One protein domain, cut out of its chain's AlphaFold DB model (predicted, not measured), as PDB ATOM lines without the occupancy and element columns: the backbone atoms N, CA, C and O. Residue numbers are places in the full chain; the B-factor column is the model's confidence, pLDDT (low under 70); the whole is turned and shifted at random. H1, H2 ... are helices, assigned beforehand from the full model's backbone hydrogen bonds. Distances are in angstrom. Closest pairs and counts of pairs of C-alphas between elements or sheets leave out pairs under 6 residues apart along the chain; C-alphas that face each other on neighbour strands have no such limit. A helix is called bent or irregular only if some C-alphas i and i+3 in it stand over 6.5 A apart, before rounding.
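Overview. This is residues 23 to 142 of the 179 residues of an uncharacterized protein of Pisolithus tinctorius Marx 270 (UniProt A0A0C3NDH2). One very long helix, H2, is the shaft of an extended, all-helix rod; H1 folds back alongside its first part, and H3 folds back from its far end to make a second, looser hairpin. H4 crosses H2 on the side away from H1, and H5 starts on the first part of H2 and runs past it, with residues 128 to 142 sticking out as a free arm. The printed part has 120 residues with five named helices, H1 to H5 in chain order, and no named strand. It is extended, with a radius of gyration of the C-alphas of 21.9 A and spans of 79 by 33 by 20 A.

Along the chain. H1, residues 23 to 38, begins at C-alpha 23 at (-41.854, 39.778, -11.980) and is 23.3 A long. H2, residues 42 to 81, runs 58.3 A to C-alpha 81 at (-12.009, 22.548, 3.780). It has a kink of 27 degrees near residue 71 and is neither bent nor irregular, but only just: C-alphas 70 and 73 are 6.5 A apart. H3 holds residues 85 to 98, over 20.3 A, and H4 residues 104 to 118, over 20.9 A. H5, residues 122 to 142, is 30.6 A long and ends at C-alpha 142 at (-78.344, 23.254, -38.039).

Arrangement. H2 is the hub and touches the four other helices. H1 and H2 form a helical hairpin at a shallow tilt of 26 degrees, opposite ways; their closest C-alphas, of Leu 36 and Gln 45, are 5.9 A apart. H2 and H3 form another, at a shallow tilt of 19 degrees, opposite ways; H3 touches H2 with residues 85 to 88 alone, and the closest C-alphas, of Ile 79 and Gly 87, are 7.0 A apart. H4 is about perpendicular to H2, at 87 degrees, and touches it, with the C-alphas of Arg 54 and Ala 116 closest at 5.7 A. H5 touches H2 with residues 122 to 126 alone, at a shallow tilt of 32 degrees, opposite ways; the closest C-alphas, of Ala 47 and His 123, are 4.9 A apart. H3 and H4 are apart, as are H4 and H5. In H3, H4 and H5 every O i to N i+4 pair is within hydrogen-bond range; in H1 11 of 12 are, in H2 34 of 36.

Size, cuts and confidence. The two C-alphas farthest apart, of Gly 83 and Met 142, are 80.0 A apart. The printed part has no cut, and its four links between helices are tight. Residues 63 to 74, 89 to 101 and 103 to 108 stand free, as do residues 128 to 142. The mean pLDDT of the printed part is 87.8; residues 100, 102, 141 and 142 are under 70.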
ATOM      1  N   ARG A  23     -41.055  38.580 -11.720       84.88
ATOM      2  CA  ARG A  23     -41.854  39.778 -11.980       84.88
ATOM      3  C   ARG A  23     -43.005  39.509 -12.949       84.88
ATOM      4  O   ARG A  23     -44.127  39.905 -12.648       84.88
ATOM      5  N   ALA A  24     -42.741  38.848 -14.076       87.12
ATOM      6  CA  ALA A  24     -43.782  38.482 -15.039       87.12
ATOM      7  C   ALA A  24     -44.801  37.516 -14.416       87.12
ATOM      8  O   ALA A  24     -46.004  37.744 -14.511       87.12
ATOM      9  N   MET A  25     -44.332  36.499 -13.691       84.00
ATOM     10  CA  MET A  25     -45.217  35.546 -13.021       84.00
ATOM     11  C   MET A  25     -46.061  36.186 -11.914       84.00
ATOM     12  O   MET A  25     -47.239  35.857 -11.787       84.00
ATOM     13  N   MET A  26     -45.502  37.119 -11.138       88.25
ATOM     14  CA  MET A  26     -46.286  37.874 -10.158       88.25
ATOM     15  C   MET A  26     -47.369  38.722 -10.823       88.25
ATOM     16  O   MET A  26     -48.460  38.848 -10.272       88.25
ATOM     17  N   GLU A  27     -47.097  39.290 -11.996       92.69
ATOM     18  CA  GLU A  27     -48.102  40.061 -12.722       92.69
ATOM     19  C   GLU A  27     -49.231  39.175 -13.252       92.69
ATOM     20  O   GLU A  27     -50.405  39.479 -13.050       92.69
ATOM     21  N   GLU A  28     -48.902  38.019 -13.828       90.94
ATOM     22  CA  GLU A  28     -49.908  37.027 -14.212       90.94
ATOM     23  C   GLU A  28     -50.766  36.582 -13.022       90.94
ATOM     24  O   GLU A  28     -51.983  36.440 -13.147       90.94
ATOM     25  N   LEU A  29     -50.155  36.392 -11.852       92.69
ATOM     26  CA  LEU A  29     -50.861  36.012 -10.634       92.69
ATOM     27  C   LEU A  29     -51.822  37.113 -10.169       92.69
ATOM     28  O   LEU A  29     -52.949  36.803  -9.782       92.69
ATOM     29  N   ARG A  30     -51.433  38.394 -10.274       95.00
ATOM     30  CA  ARG A  30     -52.343  39.529 -10.026       95.00
ATOM     31  C   ARG A  30     -53.524  39.524 -10.987       95.00
ATOM     32  O   ARG A  30     -54.655  39.701 -10.545       95.00
ATOM     33  N   VAL A  31     -53.279  39.281 -12.274       95.94
ATOM     34  CA  VAL A  31     -54.343  39.200 -13.286       95.94
ATOM     35  C   VAL A  31     -55.305  38.056 -12.979       95.94
ATOM     36  O   VAL A  31     -56.519  38.251 -13.020       95.94
ATOM     37  N   LEU A  32     -54.792  36.869 -12.649       94.62
ATOM     38  CA  LEU A  32     -55.630  35.725 -12.281       94.62
ATOM     39  C   LEU A  32     -56.429  35.990 -11.008       94.62
ATOM     40  O   LEU A  32     -57.600  35.628 -10.948       94.62
ATOM     41  N   ARG A  33     -55.832  36.665 -10.019       94.75
ATOM     42  CA  ARG A  33     -56.532  37.047  -8.792       94.75
ATOM     43  C   ARG A  33     -57.654  38.047  -9.063       94.75
ATOM     44  O   ARG A  33     -58.765  37.833  -8.605       94.75
ATOM     45  N   ALA A  34     -57.382  39.080  -9.856       97.00
ATOM     46  CA  ALA A  34     -58.388  40.068 -10.230       97.00
ATOM     47  C   ALA A  34     -59.554  39.436 -11.006       97.00
ATOM     48  O   ALA A  34     -60.702  39.801 -10.780       97.00
ATOM     49  N   LYS A  35     -59.273  38.467 -11.890       96.50
ATOM     50  CA  LYS A  35     -60.315  37.680 -12.567       96.50
ATOM     51  C   LYS A  35     -61.127  36.853 -11.577       96.50
ATOM     52  O   LYS A  35     -62.347  36.896 -11.618       96.50
ATOM     53  N   LEU A  36     -60.453  36.150 -10.670       95.38
ATOM     54  CA  LEU A  36     -61.104  35.325  -9.658       95.38
ATOM     55  C   LEU A  36     -62.076  36.129  -8.782       95.38
ATOM     56  O   LEU A  36     -63.136  35.617  -8.443       95.38
ATOM     57  N   ASP A  37     -61.729  37.371  -8.441       95.94
ATOM     58  CA  ASP A  37     -62.558  38.233  -7.591       95.94
ATOM     59  C   ASP A  37     -63.849  38.716  -8.288       95.94
ATOM     60  O   ASP A  37     -64.777  39.149  -7.607       95.94
ATOM     61  N   VAL A  38     -63.925  38.652  -9.625       97.19
ATOM     62  CA  VAL A  38     -65.104  39.078 -10.409       97.19
ATOM     63  C   VAL A  38     -65.892  37.919 -11.031       97.19
ATOM     64  O   VAL A  38     -66.962  38.148 -11.589       97.19
ATOM     65  N   THR A  39     -65.374  36.691 -10.985       96.81
ATOM     66  CA  THR A  39     -66.027  35.508 -11.562       96.81
ATOM     67  C   THR A  39     -67.144  34.997 -10.649       96.81
ATOM     68  O   THR A  39     -66.899  34.680  -9.490       96.81
ATOM     69  N   GLU A  40     -68.354  34.853 -11.201       95.88
ATOM     70  CA  GLU A  40     -69.530  34.302 -10.500       95.88
ATOM     71  C   GLU A  40     -69.782  32.812 -10.799       95.88
ATOM     72  O   GLU A  40     -70.476  32.142 -10.043       95.88
ATOM     73  N   ASP A  41     -69.249  32.282 -11.906       96.50
ATOM     74  CA  ASP A  41     -69.424  30.876 -12.290       96.50
ATOM     75  C   ASP A  41     -68.554  29.962 -11.415       96.50
ATOM     76  O   ASP A  41     -67.327  30.009 -11.503       96.50
ATOM     77  N   ASP A  42     -69.182  29.108 -10.601       95.69
ATOM     78  CA  ASP A  42     -68.505  28.249  -9.616       95.69
ATOM     79  C   ASP A  42     -67.406  27.360 -10.230       95.69
ATOM     80  O   ASP A  42     -66.341  27.147  -9.638       95.69
ATOM     81  N   ASP A  43     -67.645  26.820 -11.428       94.19
ATOM     82  CA  ASP A  43     -66.684  25.954 -12.116       94.19
ATOM     83  C   ASP A  43     -65.475  26.743 -12.632       94.19
ATOM     84  O   ASP A  43     -64.331  26.291 -12.502       94.19
ATOM     85  N   GLU A  44     -65.710  27.931 -13.188       95.06
ATOM     86  CA  GLU A  44     -64.659  28.856 -13.598       95.06
ATOM     87  C   GLU A  44     -63.870  29.377 -12.393       95.06
ATOM     88  O   GLU A  44     -62.637  29.400 -12.429       95.06
ATOM     89  N   GLN A  45     -64.560  29.709 -11.300       96.19
ATOM     90  CA  GLN A  45     -63.955  30.133 -10.044       96.19
ATOM     91  C   GLN A  45     -63.028  29.044  -9.495       96.19
ATOM     92  O   GLN A  45     -61.874  29.325  -9.163       96.19
ATOM     93  N   ARG A  46     -63.481  27.782  -9.462       94.50
ATOM     94  CA  ARG A  46     -62.659  26.639  -9.034       94.50
ATOM     95  C   ARG A  46     -61.433  26.455  -9.930       94.50
ATOM     96  O   ARG A  46     -60.329  26.248  -9.430       94.50
ATOM     97  N   ALA A  47     -61.594  26.577 -11.249       94.06
ATOM     98  CA  ALA A  47     -60.475  26.478 -12.186       94.06
ATOM     99  C   ALA A  47     -59.440  27.604 -11.990       94.06
ATOM    100  O   ALA A  47     -58.237  27.340 -12.016       94.06
ATOM    101  N   LEU A  48     -59.893  28.838 -11.741       94.94
ATOM    102  CA  LEU A  48     -59.026  29.982 -11.441       94.94
ATOM    103  C   LEU A  48     -58.307  29.830 -10.093       94.94
ATOM    104  O   LEU A  48     -57.114  30.125 -10.010       94.94
ATOM    105  N   GLN A  49     -58.988  29.344  -9.050       94.06
ATOM    106  CA  GLN A  49     -58.369  29.056  -7.749       94.06
ATOM    107  C   GLN A  49     -57.234  28.043  -7.881       94.06
ATOM    108  O   GLN A  49     -56.151  28.259  -7.336       94.06
ATOM    109  N   GLU A  50     -57.461  26.967  -8.635       92.06
ATOM    110  CA  GLU A  50     -56.432  25.963  -8.891       92.06
ATOM    111  C   GLU A  50     -55.247  26.536  -9.670       92.06
ATOM    112  O   GLU A  50     -54.104  26.242  -9.329       92.06
ATOM    113  N   ASP A  51     -55.483  27.386 -10.672       93.12
ATOM    114  CA  ASP A  51     -54.403  28.028 -11.430       93.12
ATOM    115  C   ASP A  51     -53.576  28.992 -10.565       93.12
ATOM    116  O   ASP A  51     -52.345  29.009 -10.659       93.12
ATOM    117  N   VAL A  52     -54.226  29.756  -9.679       93.50
ATOM    118  CA  VAL A  52     -53.542  30.619  -8.703       93.50
ATOM    119  C   VAL A  52     -52.720  29.780  -7.724       93.50
ATOM    120  O   VAL A  52     -51.530  30.044  -7.552       93.50
ATOM    121  N   ALA A  53     -53.316  28.751  -7.116       92.31
ATOM    122  CA  ALA A  53     -52.630  27.874  -6.169       92.31
ATOM    123  C   ALA A  53     -51.422  27.179  -6.815       92.31
ATOM    124  O   ALA A  53     -50.324  27.182  -6.256       92.31
ATOM    125  N   ARG A  54     -51.602  26.660  -8.035       90.56
ATOM    126  CA  ARG A  54     -50.555  26.004  -8.822       90.56
ATOM    127  C   ARG A  54     -49.384  26.951  -9.109       90.56
ATOM    128  O   ARG A  54     -48.229  26.561  -8.940       90.56
ATOM    129  N   LYS A  55     -49.658  28.205  -9.484       90.38
ATOM    130  CA  LYS A  55     -48.616  29.221  -9.714       90.38
ATOM    131  C   LYS A  55     -47.882  29.640  -8.439       90.38
ATOM    132  O   LYS A  55     -46.665  29.804  -8.490       90.38
ATOM    133  N   ILE A  56     -48.584  29.796  -7.313       91.44
ATOM    134  CA  ILE A  56     -47.954  30.094  -6.013       91.44
ATOM    135  C   ILE A  56     -46.990  28.972  -5.636       91.44
ATOM    136  O   ILE A  56     -45.832  29.234  -5.327       91.44
ATOM    137  N   LEU A  57     -47.458  27.725  -5.703       89.38
ATOM    138  CA  LEU A  57     -46.648  26.563  -5.362       89.38
ATOM    139  C   LEU A  57     -45.383  26.483  -6.226       89.38
ATOM    140  O   LEU A  57     -44.296  26.254  -5.701       89.38
ATOM    141  N   TRP A  58     -45.519  26.715  -7.533       88.19
ATOM    142  CA  TRP A  58     -44.385  26.749  -8.453       88.19
ATOM    143  C   TRP A  58     -43.371  27.842  -8.095       88.19
ATOM    144  O   TRP A  58     -42.180  27.562  -8.033       88.19
ATOM    145  N   LEU A  59     -43.825  29.062  -7.785       87.62
ATOM    146  CA  LEU A  59     -42.947  30.146  -7.331       87.62
ATOM    147  C   LEU A  59     -42.188  29.781  -6.048       87.62
ATOM    148  O   LEU A  59     -40.982  30.014  -5.974       87.62
ATOM    149  N   CYS A  60     -42.872  29.193  -5.062       89.31
ATOM    150  CA  CYS A  60     -42.241  28.737  -3.823       89.31
ATOM    151  C   CYS A  60     -41.177  27.670  -4.095       89.31
ATOM    152  O   CYS A  60     -40.071  27.756  -3.565       89.31
ATOM    153  N   TRP A  61     -41.491  26.690  -4.947       86.81
ATOM    154  CA  TRP A  61     -40.547  25.650  -5.339       86.81
ATOM    155  C   TRP A  61     -39.302  26.234  -6.006       86.81
ATOM    156  O   TRP A  61     -38.189  25.924  -5.597       86.81
ATOM    157  N   CYS A  62     -39.480  27.133  -6.974       85.44
ATOM    158  CA  CYS A  62     -38.362  27.789  -7.643       85.44
ATOM    159  C   CYS A  62     -37.499  28.611  -6.677       85.44
ATOM    160  O   CYS A  62     -36.281  28.615  -6.824       85.44
ATOM    161  N   GLY A  63     -38.107  29.272  -5.684       87.62
ATOM    162  CA  GLY A  63     -37.373  29.974  -4.627       87.62
ATOM    163  C   GLY A  63     -36.496  29.030  -3.805       87.62
ATOM    164  O   GLY A  63     -35.301  29.275  -3.666       87.62
ATOM    165  N   ILE A  64     -37.062  27.910  -3.347       87.88
ATOM    166  CA  ILE A  64     -36.323  26.882  -2.598       87.88
ATOM    167  C   ILE A  64     -35.189  26.299  -3.448       87.88
ATOM    168  O   ILE A  64     -34.068  26.193  -2.960       87.88
ATOM    169  N   CYS A  65     -35.446  25.951  -4.713       85.62
ATOM    170  CA  CYS A  65     -34.408  25.448  -5.616       85.62
ATOM    171  C   CYS A  65     -33.267  26.457  -5.771       85.62
ATOM    172  O   CYS A  65     -32.114  26.089  -5.588       85.62
ATOM    173  N   ALA A  66     -33.580  27.732  -6.013       86.06
ATOM    174  CA  ALA A  66     -32.566  28.768  -6.176       86.06
ATOM    175  C   ALA A  66     -31.720  28.989  -4.910       86.06
ATOM    176  O   ALA A  66     -30.527  29.269  -5.019       86.06
ATOM    177  N   GLU A  67     -32.316  28.884  -3.719       89.06
ATOM    178  CA  GLU A  67     -31.587  28.955  -2.446       89.06
ATOM    179  C   GLU A  67     -30.699  27.724  -2.234       89.06
ATOM    180  O   GLU A  67     -29.530  27.865  -1.878       89.06
ATOM    181  N   VAL A  68     -31.222  26.522  -2.494       88.25
ATOM    182  CA  VAL A  68     -30.456  25.270  -2.390       88.25
ATOM    183  C   VAL A  68     -29.280  25.277  -3.362       88.25
ATOM    184  O   VAL A  68     -28.169  24.956  -2.953       88.25
ATOM    185  N   ASP A  69     -29.482  25.699  -4.608       86.75
ATOM    186  CA  ASP A  69     -28.425  25.751  -5.623       86.75
ATOM    187  C   ASP A  69     -27.311  26.748  -5.263       86.75
ATOM    188  O   ASP A  69     -26.154  26.540  -5.627       86.75
ATOM    189  N   GLN A  70     -27.631  27.811  -4.515       89.44
ATOM    190  CA  GLN A  70     -26.647  28.777  -4.013       89.44
ATOM    191  C   GLN A  70     -25.906  28.273  -2.771       89.44
ATOM    192  O   GLN A  70     -24.683  28.398  -2.691       89.44
ATOM    193  N   LEU A  71     -26.630  27.704  -1.805       90.81
ATOM    194  CA  LEU A  71     -26.073  27.302  -0.511       90.81
ATOM    195  C   LEU A  71     -25.345  25.959  -0.571       90.81
ATOM    196  O   LEU A  71     -24.372  25.747   0.152       90.81
ATOM    197  N   LEU A  72     -25.793  25.032  -1.419       88.62
ATOM    198  CA  LEU A  72     -25.235  23.684  -1.475       88.62
ATOM    199  C   LEU A  72     -23.740  23.680  -1.850       88.62
ATOM    200  O   LEU A  72     -22.978  23.007  -1.152       88.62
ATOM    201  N   PRO A  73     -23.265  24.434  -2.863       89.81
ATOM    202  CA  PRO A  73     -21.836  24.534  -3.155       89.81
ATOM    203  C   PRO A  73     -21.027  25.122  -1.996       89.81
ATOM    204  O   PRO A  73     -19.932  24.635  -1.715       89.81
ATOM    205  N   GLU A  74     -21.569  26.129  -1.305       91.94
ATOM    206  CA  GLU A  74     -20.920  26.762  -0.153       91.94
ATOM    207  C   GLU A  74     -20.750  25.754   0.991       91.94
ATOM    208  O   GLU A  74     -19.629  25.524   1.449       91.94
ATOM    209  N   VAL A  75     -21.821  25.049   1.364       87.94
ATOM    210  CA  VAL A  75     -21.794  24.000   2.397       87.94
ATOM    211  C   VAL A  75     -20.827  22.874   2.025       87.94
ATOM    212  O   VAL A  75     -20.041  22.426   2.861       87.94
ATOM    213  N   VAL A  76     -20.841  22.418   0.771       87.00
ATOM    214  CA  VAL A  76     -19.928  21.363   0.301       87.00
ATOM    215  C   VAL A  76     -18.471  21.830   0.347       87.00
ATOM    216  O   VAL A  76     -17.600  21.057   0.756       87.00
ATOM    217  N   SER A  77     -18.193  23.076  -0.046       88.38
ATOM    218  CA  SER A  77     -16.844  23.650   0.015       88.38
ATOM    219  C   SER A  77     -16.338  23.744   1.454       88.38
ATOM    220  O   SER A  77     -15.256  23.240   1.747       88.38
ATOM    221  N   TYR A  78     -17.177  24.242   2.365       89.31
ATOM    222  CA  TYR A  78     -16.881  24.364   3.788       89.31
ATOM    223  C   TYR A  78     -16.540  23.008   4.420       89.31
ATOM    224  O   TYR A  78     -15.488  22.843   5.035       89.31
ATOM    225  N   ILE A  79     -17.380  21.989   4.200       87.31
ATOM    226  CA  ILE A  79     -17.144  20.653   4.763       87.31
ATOM    227  C   ILE A  79     -15.839  20.041   4.228       87.31
ATOM    228  O   ILE A  79     -15.124  19.343   4.956       87.31
ATOM    229  N   ARG A  80     -15.518  20.293   2.953       85.19
ATOM    230  CA  ARG A  80     -14.288  19.803   2.325       85.19
ATOM    231  C   ARG A  80     -13.044  20.484   2.899       85.19
ATOM    232  O   ARG A  80     -12.047  19.794   3.102       85.19
ATOM    233  N   GLU A  81     -13.099  21.788   3.154       89.75
ATOM    234  CA  GLU A  81     -12.009  22.548   3.780       89.75
ATOM    235  C   GLU A  81     -11.781  22.135   5.238       89.75
ATOM    236  O   GLU A  81     -10.636  21.990   5.664       89.75
ATOM    237  N   GLU A  82     -12.852  21.851   5.981       87.38
ATOM    238  CA  GLU A  82     -12.773  21.416   7.380       87.38
ATOM    239  C   GLU A  82     -12.433  19.916   7.535       87.38
ATOM    240  O   GLU A  82     -12.220  19.417   8.638       87.38
ATOM    241  N   GLY A  83     -12.363  19.167   6.427       81.75
ATOM    242  CA  GLY A  83     -12.061  17.732   6.428       81.75
ATOM    243  C   GLY A  83     -13.156  16.862   7.060       81.75
ATOM    244  O   GLY A  83     -12.916  15.691   7.368       81.75
ATOM    245  N   ASN A  84     -14.368  17.395   7.244       82.75
ATOM    246  CA  ASN A  84     -15.466  16.725   7.940       82.75
ATOM    247  C   ASN A  84     -16.269  15.801   7.002       82.75
ATOM    248  O   ASN A  84     -17.458  15.987   6.749       82.75
ATOM    249  N   LEU A  85     -15.620  14.750   6.491       81.81
ATOM    250  CA  LEU A  85     -16.258  13.752   5.615       81.81
ATOM    251  C   LEU A  85     -17.468  13.052   6.269       81.81
ATOM    252  O   LEU A  85     -18.350  12.555   5.564       81.81
ATOM    253  N   LEU A  86     -17.535  13.035   7.607       83.69
ATOM    254  CA  LEU A  86     -18.685  12.531   8.360       83.69
ATOM    255  C   LEU A  86     -19.933  13.396   8.136       83.69
ATOM    256  O   LEU A  86     -21.007  12.836   7.930       83.69
ATOM    257  N   GLY A  87     -19.789  14.724   8.070       81.75
ATOM    258  CA  GLY A  87     -20.896  15.642   7.783       81.75
ATOM    259  C   GLY A  87     -21.543  15.398   6.415       81.75
ATOM    260  O   GLY A  87     -22.767  15.346   6.311       81.75
ATOM    261  N   LEU A  88     -20.746  15.136   5.369       82.88
ATOM    262  CA  LEU A  88     -21.280  14.764   4.046       82.88
ATOM    263  C   LEU A  88     -22.027  13.424   4.075       82.88
ATOM    264  O   LEU A  88     -23.074  13.278   3.442       82.88
ATOM    265  N   SER A  89     -21.500  12.448   4.816       84.56
ATOM    266  CA  SER A  89     -22.151  11.146   5.002       84.56
ATOM    267  C   SER A  89     -23.489  11.282   5.739       84.56
ATOM    268  O   SER A  89     -24.472  10.622   5.395       84.56
ATOM    269  N   GLU A  90     -23.561  12.173   6.726       85.69
ATOM    270  CA  GLU A  90     -24.780  12.447   7.483       85.69
ATOM    271  C   GLU A  90     -25.843  13.145   6.627       85.69
ATOM    272  O   GLU A  90     -26.990  12.692   6.609       85.69
ATOM    273  N   ILE A  91     -25.453  14.145   5.828       85.00
ATOM    274  CA  ILE A  91     -26.333  14.790   4.840       85.00
ATOM    275  C   ILE A  91     -26.897  13.755   3.863       85.00
ATOM    276  O   ILE A  91     -28.111  13.688   3.668       85.00
ATOM    277  N   ARG A  92     -26.043  12.892   3.294       85.62
ATOM    278  CA  ARG A  92     -26.485  11.809   2.402       85.62
ATOM    279  C   ARG A  92     -27.506  10.895   3.085       85.62
ATOM    280  O   ARG A  92     -28.547  10.605   2.503       85.62
ATOM    281  N   ASN A  93     -27.231  10.462   4.315       87.00
ATOM    282  CA  ASN A  93     -28.135   9.593   5.070       87.00
ATOM    283  C   ASN A  93     -29.481  10.267   5.378       87.00
ATOM    284  O   ASN A  93     -30.507   9.592   5.430       87.00
ATOM    285  N   ILE A  94     -29.501  11.580   5.624       86.44
ATOM    286  CA  ILE A  94     -30.751  12.333   5.788       86.44
ATOM    287  C   ILE A  94     -31.541  12.293   4.479       86.44
ATOM    288  O   ILE A  94     -32.698  11.878   4.505       86.44
ATOM    289  N   ILE A  95     -30.901  12.620   3.349       85.25
ATOM    290  CA  ILE A  95     -31.531  12.601   2.019       85.25
ATOM    291  C   ILE A  95     -32.126  11.221   1.720       85.25
ATOM    292  O   ILE A  95     -33.302  11.129   1.373       85.25
ATOM    293  N   GLU A  96     -31.363  10.144   1.926       85.06
ATOM    294  CA  GLU A  96     -31.821   8.767   1.697       85.06
ATOM    295  C   GLU A  96     -33.023   8.392   2.576       85.06
ATOM    296  O   GLU A  96     -33.970   7.782   2.083       85.06
ATOM    297  N   ARG A  97     -33.047   8.799   3.854       81.62
ATOM    298  CA  ARG A  97     -34.200   8.549   4.740       81.62
ATOM    299  C   ARG A  97     -35.431   9.361   4.359       81.62
ATOM    300  O   ARG A  97     -36.543   8.882   4.538       81.62
ATOM    301  N   THR A  98     -35.238  10.585   3.876       79.06
ATOM    302  CA  THR A  98     -36.337  11.450   3.420       79.06
ATOM    303  C   THR A  98     -36.824  11.100   2.016       79.06
ATOM    304  O   THR A  98     -37.924  11.485   1.633       79.06
ATOM    305  N   SER A  99     -36.042  10.325   1.261       70.75
ATOM    306  CA  SER A  99     -36.416   9.747  -0.029       70.75
ATOM    307  C   SER A  99     -37.298   8.506   0.169       70.75
ATOM    308  O   SER A  99     -36.989   7.414  -0.313       70.75
ATOM    309  N   THR A 100     -38.394   8.646   0.913       68.81
ATOM    310  CA  THR A 100     -39.398   7.587   1.040       68.81
ATOM    311  C   THR A 100     -40.159   7.385  -0.267       68.81
ATOM    312  O   THR A 100     -40.181   8.257  -1.140       68.81
ATOM    313  N   ASN A 101     -40.790   6.214  -0.388       70.56
ATOM    314  CA  ASN A 101     -41.677   5.880  -1.497       70.56
ATOM    315  C   ASN A 101     -42.715   6.996  -1.684       70.56
ATOM    316  O   ASN A 101     -43.278   7.484  -0.704       70.56
ATOM    317  N   VAL A 102     -42.887   7.432  -2.928       69.25
ATOM    318  CA  VAL A 102     -43.702   8.597  -3.269       69.25
ATOM    319  C   VAL A 102     -45.152   8.210  -3.045       69.25
ATOM    320  O   VAL A 102     -45.710   7.459  -3.839       69.25
ATOM    321  N   ASP A 103     -45.727   8.679  -1.945       84.31
ATOM    322  CA  ASP A 103     -47.145   8.483  -1.654       84.31
ATOM    323  C   ASP A 103     -48.013   9.168  -2.726       84.31
ATOM    324  O   ASP A 103     -47.550  10.079  -3.426       84.31
ATOM    325  N   ASP A 104     -49.270   8.749  -2.857       88.00
ATOM    326  CA  ASP A 104     -50.190   9.237  -3.890       88.00
ATOM    327  C   ASP A 104     -50.339  10.769  -3.841       88.00
ATOM    328  O   ASP A 104     -50.318  11.437  -4.880       88.00
ATOM    329  N   ASP A 105     -50.369  11.348  -2.637       85.56
ATOM    330  CA  ASP A 105     -50.413  12.799  -2.427       85.56
ATOM    331  C   ASP A 105     -49.158  13.499  -2.964       85.56
ATOM    332  O   ASP A 105     -49.232  14.562  -3.592       85.56
ATOM    333  N   GLN A 106     -47.985  12.890  -2.776       83.62
ATOM    334  CA  GLN A 106     -46.726  13.436  -3.271       83.62
ATOM    335  C   GLN A 106     -46.641  13.319  -4.798       83.62
ATOM    336  O   GLN A 106     -46.151  14.240  -5.458       83.62
ATOM    337  N   ALA A 107     -47.141  12.227  -5.379       86.50
ATOM    338  CA  ALA A 107     -47.242  12.071  -6.827       86.50
ATOM    339  C   ALA A 107     -48.205  13.104  -7.434       86.50
ATOM    340  O   ALA A 107     -47.891  13.726  -8.454       86.50
ATOM    341  N   HIS A 108     -49.340  13.348  -6.774       86.69
ATOM    342  CA  HIS A 108     -50.304  14.365  -7.174       86.69
ATOM    343  C   HIS A 108     -49.703  15.774  -7.123       86.69
ATOM    344  O   HIS A 108     -49.783  16.516  -8.106       86.69
ATOM    345  N   LEU A 109     -49.021  16.119  -6.028       84.06
ATOM    346  CA  LEU A 109     -48.348  17.407  -5.873       84.06
ATOM    347  C   LEU A 109     -47.281  17.621  -6.952       84.06
ATOM    348  O   LEU A 109     -47.252  18.670  -7.596       84.06
ATOM    349  N   ARG A 110     -46.445  16.605  -7.210       84.75
ATOM    350  CA  ARG A 110     -45.441  16.646  -8.285       84.75
ATOM    351  C   ARG A 110     -46.086  16.887  -9.641       84.75
ATOM    352  O   ARG A 110     -45.569  17.677 -10.425       84.75
ATOM    353  N   ARG A 111     -47.226  16.252  -9.915       87.75
ATOM    354  CA  ARG A 111     -47.954  16.475 -11.164       87.75
ATOM    355  C   ARG A 111     -48.467  17.907 -11.279       87.75
ATOM    356  O   ARG A 111     -48.237  18.532 -12.307       87.75
ATOM    357  N   ILE A 112     -49.071  18.447 -10.219       86.25
ATOM    358  CA  ILE A 112     -49.505  19.851 -10.178       86.25
ATOM    359  C   ILE A 112     -48.323  20.790 -10.442       86.25
ATOM    360  O   ILE A 112     -48.459  21.742 -11.207       86.25
ATOM    361  N   MET A 113     -47.164  20.526  -9.840       84.12
ATOM    362  CA  MET A 113     -45.962  21.338 -10.040       84.12
ATOM    363  C   MET A 113     -45.436  21.258 -11.475       84.12
ATOM    364  O   MET A 113     -45.079  22.285 -12.044       84.12
ATOM    365  N   LEU A 114     -45.420  20.068 -12.079       84.19
ATOM    366  CA  LEU A 114     -45.016  19.888 -13.477       84.19
ATOM    367  C   LEU A 114     -45.963  20.617 -14.433       84.19
ATOM    368  O   LEU A 114     -45.508  21.319 -15.333       84.19
ATOM    369  N   ASP A 115     -47.269  20.514 -14.198       85.81
ATOM    370  CA  ASP A 115     -48.297  21.240 -14.942       85.81
ATOM    371  C   ASP A 115     -48.093  22.766 -14.820       85.81
ATOM    372  O   ASP A 115     -48.152  23.498 -15.813       85.81
ATOM    373  N   ALA A 116     -47.739  23.246 -13.621       85.56
ATOM    374  CA  ALA A 116     -47.401  24.647 -13.364       85.56
ATOM    375  C   ALA A 116     -46.186  25.095 -14.178       85.56
ATOM    376  O   ALA A 116     -46.225  26.122 -14.857       85.56
ATOM    377  N   GLY A 117     -45.120  24.292 -14.117       81.88
ATOM    378  CA  GLY A 117     -43.870  24.513 -14.825       81.88
ATOM    379  C   GLY A 117     -44.041  24.463 -16.338       81.88
ATOM    380  O   GLY A 117     -43.368  25.212 -17.039       81.88
ATOM    381  N   ALA A 118     -44.990  23.674 -16.850       85.38
ATOM    382  CA  ALA A 118     -45.383  23.649 -18.258       85.38
ATOM    383  C   ALA A 118     -46.281  24.836 -18.658       85.38
ATOM    384  O   ALA A 118     -46.459  25.106 -19.846       85.38
ATOM    385  N   GLY A 119     -46.805  25.591 -17.687       85.38
ATOM    386  CA  GLY A 119     -47.709  26.716 -17.921       85.38
ATOM    387  C   GLY A 119     -49.129  26.290 -18.292       85.38
ATOM    388  O   GLY A 119     -49.831  27.049 -18.960       85.38
ATOM    389  N   THR A 120     -49.566  25.091 -17.892       88.44
ATOM    390  CA  THR A 120     -50.935  24.643 -18.162       88.44
ATOM    391  C   THR A 120     -51.925  25.370 -17.246       88.44
ATOM    392  O   THR A 120     -51.751  25.465 -16.026       88.44
ATOM    393  N   SER A 121     -52.985  25.909 -17.851       89.75
ATOM    394  CA  SER A 121     -54.067  26.610 -17.156       89.75
ATOM    395  C   SER A 121     -55.350  25.798 -17.259       89.75
ATOM    396  O   SER A 121     -55.869  25.558 -18.352       89.75
ATOM    397  N   LYS A 122     -55.882  25.384 -16.110       90.31
ATOM    398  CA  LYS A 122     -57.165  24.687 -16.026       90.31
ATOM    399  C   LYS A 122     -58.301  25.605 -16.456       90.31
ATOM    400  O   LYS A 122     -59.231  25.137 -17.106       90.31
ATOM    401  N   HIS A 123     -58.200  26.903 -16.162       91.31
ATOM    402  CA  HIS A 123     -59.151  27.907 -16.636       91.31
ATOM    403  C   HIS A 123     -59.200  27.963 -18.166       91.31
ATOM    404  O   HIS A 123     -60.272  27.831 -18.754       91.31
ATOM    405  N   GLN A 124     -58.046  28.052 -18.832       91.94
ATOM    406  CA  GLN A 124     -57.989  28.041 -20.298       91.94
ATOM    407  C   GLN A 124     -58.522  26.734 -20.893       91.94
ATOM    408  O   GLN A 124     -59.257  26.768 -21.881       91.94
ATOM    409  N   LEU A 125     -58.193  25.588 -20.288       92.19
ATOM    410  CA  LEU A 125     -58.712  24.287 -20.720       92.19
ATOM    411  C   LEU A 125     -60.237  24.198 -20.568       92.19
ATOM    412  O   LEU A 125     -60.913  23.693 -21.466       92.19
ATOM    413  N   LEU A 126     -60.790  24.725 -19.472       93.44
ATOM    414  CA  LEU A 126     -62.233  24.798 -19.247       93.44
ATOM    415  C   LEU A 126     -62.916  25.661 -20.316       93.44
ATOM    416  O   LEU A 126     -63.891  25.219 -20.927       93.44
ATOM    417  N   LEU A 127     -62.389  26.860 -20.584       92.75
ATOM    418  CA  LEU A 127     -62.926  27.757 -21.611       92.75
ATOM    419  C   LEU A 127     -62.865  27.131 -23.012       92.75
ATOM    420  O   LEU A 127     -63.838  27.202 -23.764       92.75
ATOM    421  N   ALA A 128     -61.759  26.463 -23.352       93.25
ATOM    422  CA  ALA A 128     -61.607  25.762 -24.625       93.25
ATOM    423  C   ALA A 128     -62.600  24.595 -24.771       93.25
ATOM    424  O   ALA A 128     -63.185  24.402 -25.842       93.25
ATOM    425  N   SER A 129     -62.832  23.844 -23.690       93.25
ATOM    426  CA  SER A 129     -63.827  22.768 -23.654       93.25
ATOM    427  C   SER A 129     -65.238  23.311 -23.898       93.25
ATOM    428  O   SER A 129     -65.925  22.852 -24.814       93.25
ATOM    429  N   ARG A 130     -65.638  24.368 -23.173       92.88
ATOM    430  CA  ARG A 130     -66.946  25.030 -23.337       92.88
ATOM    431  C   ARG A 130     -67.161  25.535 -24.767       92.88
ATOM    432  O   ARG A 130     -68.215  25.287 -25.352       92.88
ATOM    433  N   ALA A 131     -66.152  26.176 -25.360       92.44
ATOM    434  CA  ALA A 131     -66.211  26.639 -26.747       92.44
ATOM    435  C   ALA A 131     -66.414  25.476 -27.738       92.44
ATOM    436  O   ALA A 131     -67.236  25.561 -28.651       92.44
ATOM    437  N   THR A 132     -65.710  24.363 -27.526       92.75
ATOM    438  CA  THR A 132     -65.823  23.161 -28.367       92.75
ATOM    439  C   THR A 132     -67.208  22.525 -28.259       92.75
ATOM    440  O   THR A 132     -67.807  22.147 -29.270       92.75
ATOM    441  N   GLU A 133     -67.759  22.436 -27.047       90.69
ATOM    442  CA  GLU A 133     -69.108  21.914 -26.854       90.69
ATOM    443  C   GLU A 133     -70.151  22.796 -27.538       90.69
ATOM    444  O   GLU A 133     -71.004  22.278 -28.260       90.69
ATOM    445  N   GLN A 134     -70.063  24.119 -27.396       88.62
ATOM    446  CA  GLN A 134     -71.010  25.043 -28.020       88.62
ATOM    447  C   GLN A 134     -71.046  24.897 -29.552       88.62
ATOM    448  O   GLN A 134     -72.127  24.904 -30.149       88.62
ATOM    449  N   ILE A 135     -69.889  24.682 -30.189       91.12
ATOM    450  CA  ILE A 135     -69.796  24.376 -31.625       91.12
ATOM    451  C   ILE A 135     -70.536  23.067 -31.948       91.12
ATOM    452  O   ILE A 135     -71.326  23.027 -32.894       91.12
ATOM    453  N   ARG A 136     -70.349  22.010 -31.143       90.56
ATOM    454  CA  ARG A 136     -71.018  20.706 -31.325       90.56
ATOM    455  C   ARG A 136     -72.545  20.823 -31.271       90.56
ATOM    456  O   ARG A 136     -73.242  20.254 -32.115       90.56
ATOM    457  N   TRP A 137     -73.073  21.566 -30.298       85.19
ATOM    458  CA  TRP A 137     -74.518  21.777 -30.148       85.19
ATOM    459  C   TRP A 137     -75.093  22.626 -31.291       85.19
ATOM    460  O   TRP A 137     -76.159  22.297 -31.819       85.19
ATOM    461  N   SER A 138     -74.357  23.650 -31.733       83.31
ATOM    462  CA  SER A 138     -74.757  24.527 -32.846       83.31
ATOM    463  C   SER A 138     -74.770  23.791 -34.196       83.31
ATOM    464  O   SER A 138     -75.686  23.961 -34.998       83.31
ATOM    465  N   ALA A 139     -73.803  22.900 -34.438       78.50
ATOM    466  CA  ALA A 139     -73.755  22.080 -35.653       78.50
ATOM    467  C   ALA A 139     -74.889  21.039 -35.708       78.50
ATOM    468  O   ALA A 139     -75.458  20.770 -36.767       78.50
ATOM    469  N   THR A 140     -75.264  20.479 -34.556       73.62
ATOM    470  CA  THR A 140     -76.331  19.469 -34.461       73.62
ATOM    471  C   THR A 140     -77.720  20.079 -34.681       73.62
ATOM    472  O   THR A 140     -78.588  19.443 -35.278       73.62
ATOM    473  N   THR A 141     -77.933  21.328 -34.252       63.03
ATOM    474  CA  THR A 141     -79.198  22.054 -34.465       63.03
ATOM    475  C   THR A 141     -79.371  22.538 -35.906       63.03
ATOM    476  O   THR A 141     -80.489  22.503 -36.412       63.03
ATOM    477  N   MET A 142     -78.289  22.890 -36.611       58.47
ATOM    478  CA  MET A 142     -78.344  23.254 -38.039       58.47
ATOM    479  C   MET A 142     -78.529  22.042 -38.974       58.47
ATOM    480  O   MET A 142     -79.060  22.188 -40.071       58.47
TER     481      MET A 142